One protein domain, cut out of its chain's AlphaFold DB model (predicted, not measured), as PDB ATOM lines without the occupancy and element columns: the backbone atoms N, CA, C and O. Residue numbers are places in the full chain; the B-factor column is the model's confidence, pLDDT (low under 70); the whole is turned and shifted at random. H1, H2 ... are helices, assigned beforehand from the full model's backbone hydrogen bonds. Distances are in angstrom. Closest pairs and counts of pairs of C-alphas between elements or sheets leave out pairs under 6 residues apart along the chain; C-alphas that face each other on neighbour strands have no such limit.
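What this domain is: This is residues 554 to 607 of the 609 residues of an uncharacterized protein of Brachyspira hyodysenteriae ATCC 27164 (UniProt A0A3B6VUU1). A lopsided helical hairpin: one long helix, H1, makes the length of a rod, and a short helix, H2, folds back over the last part of it. The first stretch of H1, residues 554 to 576, sticks out as a free arm, and the body is the far end where the two helices pack side by side. The printed part has 54 residues with two named helices, H1 then H2, and no named strand; the class is all helix. The whole is extended, with a radius of gyration of the C-alphas of 17.5 A and spans of 58 by 16 by 11 A.

Where its parts are: H1 is residues 554 to 589, from C-alpha 554 at (11.782, -50.184, -35.605) to C-alpha 589 at (-37.578, -36.910, -29.683), 51.5 A from first to last C-alpha. After residues 590 to 593, H2 is residues 594 to 605, 16.4 A from first to last C-alpha, and it ends with C-alpha 605 at (-24.634, -33.461, -37.137).

How they stand to each other: H1 touches H2 with residues 584 to 589 alone, with 7 pairs of C-alphas within 8 A. The closest C-alphas of the two are those of Ala 588 and Arg 597, 5.2 A apart. The helices run opposite ways at a shallow tilt of 28 degrees and form a helical hairpin, two helices joined in sequence that run back along each other. Their centres are 23.7 A apart. In H1 and H2 every O i to N i+4 pair is within hydrogen-bond range.

The domain as a whole: The two C-alphas farthest apart are those of Asp 554 and Pro 592, 58.0 A. Without residues 554 to 576, which stand free, the remaining 31 residues span 25 by 17 by 7 A. The printed part has no cut, and the link from H1 to H2 is tight. The mean pLDDT of the printed part is 73.8; 16 residues are under 70, among them residues 574 to 579 and 606 to 607.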
ATOM      1  N   ASP A 554      11.923 -51.073 -36.754       72.25
ATOM      2  CA  ASP A 554      11.782 -50.184 -35.605       72.25
ATOM      3  C   ASP A 554      11.086 -48.869 -35.976       72.25
ATOM      4  O   ASP A 554      10.235 -48.399 -35.215       72.25
ATOM      5  N   ILE A 555      11.394 -48.263 -37.133       75.69
ATOM      6  CA  ILE A 555      10.641 -47.117 -37.673       75.69
ATOM      7  C   ILE A 555       9.170 -47.502 -37.830       75.69
ATOM      8  O   ILE A 555       8.292 -46.778 -37.354       75.69
ATOM      9  N   TYR A 556       8.904 -48.655 -38.442       73.31
ATOM     10  CA  TYR A 556       7.543 -49.123 -38.667       73.31
ATOM     11  C   TYR A 556       6.781 -49.352 -37.352       73.31
ATOM     12  O   TYR A 556       5.673 -48.836 -37.185       73.31
ATOM     13  N   LEU A 557       7.388 -50.051 -36.384       69.38
ATOM     14  CA  LEU A 557       6.788 -50.318 -35.073       69.38
ATOM     15  C   LEU A 557       6.517 -49.035 -34.283       69.38
ATOM     16  O   LEU A 557       5.431 -48.880 -33.728       69.38
ATOM     17  N   ARG A 558       7.458 -48.081 -34.261       72.88
ATOM     18  CA  ARG A 558       7.250 -46.781 -33.595       72.88
ATOM     19  C   ARG A 558       6.055 -46.036 -34.175       72.88
ATOM     20  O   ARG A 558       5.287 -45.429 -33.433       72.88
ATOM     21  N   THR A 559       5.899 -46.077 -35.494       73.19
ATOM     22  CA  THR A 559       4.765 -45.454 -36.171       73.19
ATOM     23  C   THR A 559       3.462 -46.186 -35.864       73.19
ATOM     24  O   THR A 559       2.485 -45.523 -35.528       73.19
ATOM     25  N   LEU A 560       3.442 -47.523 -35.896       72.69
ATOM     26  CA  LEU A 560       2.265 -48.310 -35.507       72.69
ATOM     27  C   LEU A 560       1.787 -47.979 -34.091       72.69
ATOM     28  O   LEU A 560       0.609 -47.696 -33.917       72.69
ATOM     29  N   ILE A 561       2.696 -47.901 -33.116       70.94
ATOM     30  CA  ILE A 561       2.353 -47.541 -31.731       70.94
ATOM     31  C   ILE A 561       1.662 -46.171 -31.670       70.94
ATOM     32  O   ILE A 561       0.671 -46.006 -30.963       70.94
ATOM     33  N   LYS A 562       2.134 -45.180 -32.441       70.94
ATOM     34  CA  LYS A 562       1.458 -43.875 -32.524       70.94
ATOM     35  C   LYS A 562       0.059 -43.986 -33.128       70.94
ATOM     36  O   LYS A 562      -0.857 -43.323 -32.652       70.94
ATOM     37  N   TYR A 563      -0.123 -44.817 -34.154       73.06
ATOM     38  CA  TYR A 563      -1.443 -45.061 -34.742       73.06
ATOM     39  C   TYR A 563      -2.383 -45.822 -33.810       73.06
ATOM     40  O   TYR A 563      -3.583 -45.560 -33.850       73.06
ATOM     41  N   ASP A 564      -1.873 -46.716 -32.965       68.81
ATOM     42  CA  ASP A 564      -2.677 -47.396 -31.949       68.81
ATOM     43  C   ASP A 564      -3.200 -46.392 -30.919       68.81
ATOM     44  O   ASP A 564      -4.391 -46.397 -30.613       68.81
ATOM     45  N   ILE A 565      -2.354 -45.459 -30.468       69.25
ATOM     46  CA  ILE A 565      -2.765 -44.358 -29.581       69.25
ATOM     47  C   ILE A 565      -3.849 -43.502 -30.253       69.25
ATOM     48  O   ILE A 565      -4.920 -43.319 -29.674       69.25
ATOM     49  N   LEU A 566      -3.629 -43.074 -31.502       70.38
ATOM     50  CA  LEU A 566      -4.631 -42.332 -32.281       70.38
ATOM     51  C   LEU A 566      -5.934 -43.119 -32.467       70.38
ATOM     52  O   LEU A 566      -7.022 -42.551 -32.465       70.38
ATOM     53  N   SER A 567      -5.844 -44.436 -32.645       66.62
ATOM     54  CA  SER A 567      -7.010 -45.305 -32.812       66.62
ATOM     55  C   SER A 567      -7.810 -45.414 -31.519       66.62
ATOM     56  O   SER A 567      -9.039 -45.374 -31.568       66.62
ATOM     57  N   LEU A 568      -7.137 -45.496 -30.368       67.38
ATOM     58  CA  LEU A 568      -7.773 -45.461 -29.052       67.38
ATOM     59  C   LEU A 568      -8.449 -44.108 -28.800       67.38
ATOM     60  O   LEU A 568      -9.625 -44.091 -28.435       67.38
ATOM     61  N   GLN A 569      -7.777 -42.994 -29.109       70.12
ATOM     62  CA  GLN A 569      -8.362 -41.650 -29.036       70.12
ATOM     63  C   GLN A 569      -9.575 -41.518 -29.964       70.12
ATOM     64  O   GLN A 569     -10.641 -41.080 -29.543       70.12
ATOM     65  N   LEU A 570      -9.481 -41.983 -31.214       69.38
ATOM     66  CA  LEU A 570     -10.610 -41.998 -32.145       69.38
ATOM     67  C   LEU A 570     -11.768 -42.864 -31.628       69.38
ATOM     68  O   LEU A 570     -12.929 -42.539 -31.869       69.38
ATOM     69  N   MET A 571     -11.492 -43.977 -30.941       63.22
ATOM     70  CA  MET A 571     -12.529 -44.790 -30.301       63.22
ATOM     71  C   MET A 571     -13.195 -44.050 -29.138       63.22
ATOM     72  O   MET A 571     -14.416 -44.140 -29.000       63.22
ATOM     73  N   GLU A 572     -12.437 -43.314 -28.328       67.50
ATOM     74  CA  GLU A 572     -12.970 -42.451 -27.269       67.50
ATOM     75  C   GLU A 572     -13.822 -41.321 -27.849       67.50
ATOM     76  O   GLU A 572     -14.997 -41.221 -27.501       67.50
ATOM     77  N   TYR A 573     -13.318 -40.595 -28.851       70.38
ATOM     78  CA  TYR A 573     -14.092 -39.593 -29.581       70.38
ATOM     79  C   TYR A 573     -15.343 -40.184 -30.223       70.38
ATOM     80  O   TYR A 573     -16.401 -39.568 -30.184       70.38
ATOM     81  N   LYS A 574     -15.290 -41.396 -30.787       64.19
ATOM     82  CA  LYS A 574     -16.490 -42.067 -31.316       64.19
ATOM     83  C   LYS A 574     -17.482 -42.425 -30.211       64.19
ATOM     84  O   LYS A 574     -18.683 -42.328 -30.454       64.19
ATOM     85  N   LYS A 575     -17.027 -42.823 -29.016       66.56
ATOM     86  CA  LYS A 575     -17.900 -43.060 -27.850       66.56
ATOM     87  C   LYS A 575     -18.544 -41.759 -27.376       66.56
ATOM     88  O   LYS A 575     -19.749 -41.750 -27.126       66.56
ATOM     89  N   GLU A 576     -17.786 -40.670 -27.316       69.81
ATOM     90  CA  GLU A 576     -18.295 -39.337 -26.990       69.81
ATOM     91  C   GLU A 576     -19.270 -38.834 -28.051       69.81
ATOM     92  O   GLU A 576     -20.385 -38.452 -27.717       69.81
ATOM     93  N   LEU A 577     -18.930 -38.935 -29.334       66.75
ATOM     94  CA  LEU A 577     -19.801 -38.566 -30.448       66.75
ATOM     95  C   LEU A 577     -21.078 -39.412 -30.459       66.75
ATOM     96  O   LEU A 577     -22.155 -38.903 -30.754       66.75
ATOM     97  N   PHE A 578     -20.995 -40.696 -30.110       67.12
ATOM     98  CA  PHE A 578     -22.160 -41.563 -29.944       67.12
ATOM     99  C   PHE A 578     -23.003 -41.165 -28.724       67.12
ATOM    100  O   PHE A 578     -24.232 -41.192 -28.795       67.12
ATOM    101  N   SER A 579     -22.368 -40.751 -27.624       68.69
ATOM    102  CA  SER A 579     -23.041 -40.176 -26.454       68.69
ATOM    103  C   SER A 579     -23.758 -38.870 -26.816       68.69
ATOM    104  O   SER A 579     -24.954 -38.729 -26.561       68.69
ATOM    105  N   ILE A 580     -23.081 -37.963 -27.525       73.00
ATOM    106  CA  ILE A 580     -23.637 -36.708 -28.034       73.00
ATOM    107  C   ILE A 580     -24.793 -36.998 -28.990       73.00
ATOM    108  O   ILE A 580     -25.864 -36.432 -28.817       73.00
ATOM    109  N   ARG A 581     -24.644 -37.937 -29.935       76.38
ATOM    110  CA  ARG A 581     -25.732 -38.385 -30.825       76.38
ATOM    111  C   ARG A 581     -26.932 -38.903 -30.041       76.38
ATOM    112  O   ARG A 581     -28.049 -38.500 -30.331       76.38
ATOM    113  N   LYS A 582     -26.729 -39.709 -28.993       75.06
ATOM    114  CA  LYS A 582     -27.819 -40.147 -28.103       75.06
ATOM    115  C   LYS A 582     -28.511 -38.977 -27.406       75.06
ATOM    116  O   LYS A 582     -29.734 -38.988 -27.287       75.06
ATOM    117  N   VAL A 583     -27.759 -37.979 -26.946       77.81
ATOM    118  CA  VAL A 583     -28.316 -36.766 -26.329       77.81
ATOM    119  C   VAL A 583     -29.100 -35.949 -27.357       77.81
ATOM    120  O   VAL A 583     -30.251 -35.600 -27.100       77.81
ATOM    121  N   VAL A 584     -28.531 -35.714 -28.541       78.94
ATOM    122  CA  VAL A 584     -29.176 -35.018 -29.663       78.94
ATOM    123  C   VAL A 584     -30.442 -35.753 -30.098       78.94
ATOM    124  O   VAL A 584     -31.479 -35.122 -30.269       78.94
ATOM    125  N   ASP A 585     -30.415 -37.082 -30.196       79.56
ATOM    126  CA  ASP A 585     -31.576 -37.901 -30.537       79.56
ATOM    127  C   ASP A 585     -32.646 -37.886 -29.447       79.56
ATOM    128  O   ASP A 585     -33.836 -37.829 -29.767       79.56
ATOM    129  N   LYS A 586     -32.243 -37.884 -28.169       82.38
ATOM    130  CA  LYS A 586     -33.157 -37.743 -27.033       82.38
ATOM    131  C   LYS A 586     -33.849 -36.385 -27.069       82.38
ATOM    132  O   LYS A 586     -35.066 -36.349 -26.959       82.38
ATOM    133  N   ILE A 587     -33.108 -35.295 -27.282       80.25
ATOM    134  CA  ILE A 587     -33.657 -33.936 -27.420       80.25
ATOM    135  C   ILE A 587     -34.567 -33.848 -28.651       80.25
ATOM    136  O   ILE A 587     -35.684 -33.341 -28.558       80.25
ATOM    137  N   ALA A 588     -34.142 -34.410 -29.785       80.31
ATOM    138  CA  ALA A 588     -34.929 -34.437 -31.013       80.31
ATOM    139  C   ALA A 588     -36.266 -35.173 -30.830       80.31
ATOM    140  O   ALA A 588     -37.254 -34.812 -31.463       80.31
ATOM    141  N   TRP A 589     -36.337 -36.179 -29.955       81.06
ATOM    142  CA  TRP A 589     -37.578 -36.910 -29.683       81.06
ATOM    143  C   TRP A 589     -38.683 -36.017 -29.089       81.06
ATOM    144  O   TRP A 589     -39.857 -36.212 -29.400       81.06
ATOM    145  N   TRP A 590     -38.307 -34.981 -28.330       82.88
ATOM    146  CA  TRP A 590     -39.232 -34.003 -27.737       82.88
ATOM    147  C   TRP A 590     -39.724 -32.932 -28.721       82.88
ATOM    148  O   TRP A 590     -40.651 -32.190 -28.409       82.88
ATOM    149  N   ILE A 591     -39.148 -32.848 -29.924       85.62
ATOM    150  CA  ILE A 591     -39.598 -31.904 -30.953       85.62
ATOM    151  C   ILE A 591     -40.891 -32.454 -31.590       85.62
ATOM    152  O   ILE A 591     -40.873 -33.590 -32.061       85.62
ATOM    153  N   PRO A 592     -42.014 -31.715 -31.662       74.25
ATOM    154  CA  PRO A 592     -43.313 -32.288 -32.053       74.25
ATOM    155  C   PRO A 592     -43.407 -32.732 -33.522       74.25
ATOM    156  O   PRO A 592     -44.022 -33.750 -33.832       74.25
ATOM    157  N   PHE A 593     -42.772 -31.995 -34.439       87.38
ATOM    158  CA  PHE A 593     -42.910 -32.210 -35.882       87.38
ATOM    159  C   PHE A 593     -41.723 -32.980 -36.471       87.38
ATOM    160  O   PHE A 593     -40.568 -32.584 -36.309       87.38
ATOM    161  N   LYS A 594     -41.995 -34.052 -37.232       80.06
ATOM    162  CA  LYS A 594     -40.968 -34.910 -37.861       80.06
ATOM    163  C   LYS A 594     -39.983 -34.122 -38.738       80.06
ATOM    164  O   LYS A 594     -38.785 -34.379 -38.683       80.06
ATOM    165  N   SER A 595     -40.467 -33.144 -39.502       77.62
ATOM    166  CA  SER A 595     -39.631 -32.274 -40.342       77.62
ATOM    167  C   SER A 595     -38.663 -31.416 -39.518       77.62
ATOM    168  O   SER A 595     -37.530 -31.190 -39.936       77.62
ATOM    169  N   TRP A 596     -39.072 -30.981 -38.326       83.00
ATOM    170  CA  TRP A 596     -38.233 -30.201 -37.417       83.00
ATOM    171  C   TRP A 596     -37.207 -31.079 -36.697       83.00
ATOM    172  O   TRP A 596     -36.073 -30.648 -36.524       83.00
ATOM    173  N   ARG A 597     -37.557 -32.332 -36.363       83.62
ATOM    174  CA  ARG A 597     -36.603 -33.332 -35.839       83.62
ATOM    175  C   ARG A 597     -35.444 -33.571 -36.795       83.62
ATOM    176  O   ARG A 597     -34.295 -33.606 -36.369       83.62
ATOM    177  N   ILE A 598     -35.765 -33.753 -38.077       78.88
ATOM    178  CA  ILE A 598     -34.778 -34.001 -39.133       78.88
ATOM    179  C   ILE A 598     -33.888 -32.764 -39.299       78.88
ATOM    180  O   ILE A 598     -32.683 -32.877 -39.123       78.88
ATOM    181  N   LYS A 599     -34.472 -31.565 -39.457       83.06
ATOM    182  CA  LYS A 599     -33.701 -30.310 -39.536       83.06
ATOM    183  C   LYS A 599     -32.808 -30.057 -38.313       83.06
ATOM    184  O   LYS A 599     -31.699 -29.558 -38.469       83.06
ATOM    185  N   PHE A 600     -33.277 -30.372 -37.106       80.69
ATOM    186  CA  PHE A 600     -32.506 -30.221 -35.869       80.69
ATOM    187  C   PHE A 600     -31.300 -31.168 -35.823       80.69
ATOM    188  O   PHE A 600     -30.190 -30.728 -35.530       80.69
ATOM    189  N   ARG A 601     -31.505 -32.445 -36.174       79.88
ATOM    190  CA  ARG A 601     -30.428 -33.437 -36.300       79.88
ATOM    191  C   ARG A 601     -29.421 -33.034 -37.365       79.88
ATOM    192  O   ARG A 601     -28.233 -33.006 -37.078       79.88
ATOM    193  N   ASP A 602     -29.889 -32.658 -38.551       78.44
ATOM    194  CA  ASP A 602     -29.017 -32.271 -39.659       78.44
ATOM    195  C   ASP A 602     -28.182 -31.037 -39.311       78.44
ATOM    196  O   ASP A 602     -27.006 -30.978 -39.649       78.44
ATOM    197  N   LYS A 603     -28.751 -30.071 -38.580       79.00
ATOM    198  CA  LYS A 603     -28.025 -28.873 -38.141       79.00
ATOM    199  C   LYS A 603     -26.912 -29.189 -37.136       79.00
ATOM    200  O   LYS A 603     -25.867 -28.555 -37.194       79.00
ATOM    201  N   LEU A 604     -27.131 -30.143 -36.230       73.31
ATOM    202  CA  LEU A 604     -26.163 -30.513 -35.188       73.31
ATOM    203  C   LEU A 604     -25.160 -31.580 -35.639       73.31
ATOM    204  O   LEU A 604     -24.041 -31.608 -35.146       73.31
ATOM    205  N   TYR A 605     -25.535 -32.454 -36.574       72.94
ATOM    206  CA  TYR A 605     -24.634 -33.461 -37.137       72.94
ATOM    207  C   TYR A 605     -23.771 -32.915 -38.281       72.94
ATOM    208  O   TYR A 605     -22.707 -33.478 -38.526       72.94
ATOM    209  N   ASN A 606     -24.189 -31.824 -38.939       60.56
ATOM    210  CA  ASN A 606     -23.456 -31.205 -40.049       60.56
ATOM    211  C   ASN A 606     -22.858 -29.823 -39.722       60.56
ATOM    212  O   ASN A 606     -22.376 -29.152 -40.638       60.56
ATOM    213  N   SER A 607     -22.872 -29.359 -38.466       48.31
ATOM    214  CA  SER A 607     -22.141 -28.140 -38.104       48.31
ATOM    215  C   SER A 607     -20.639 -28.422 -38.165       48.31
ATOM    216  O   SER A 607     -20.074 -29.014 -37.250       48.31
TER     217      SER A 607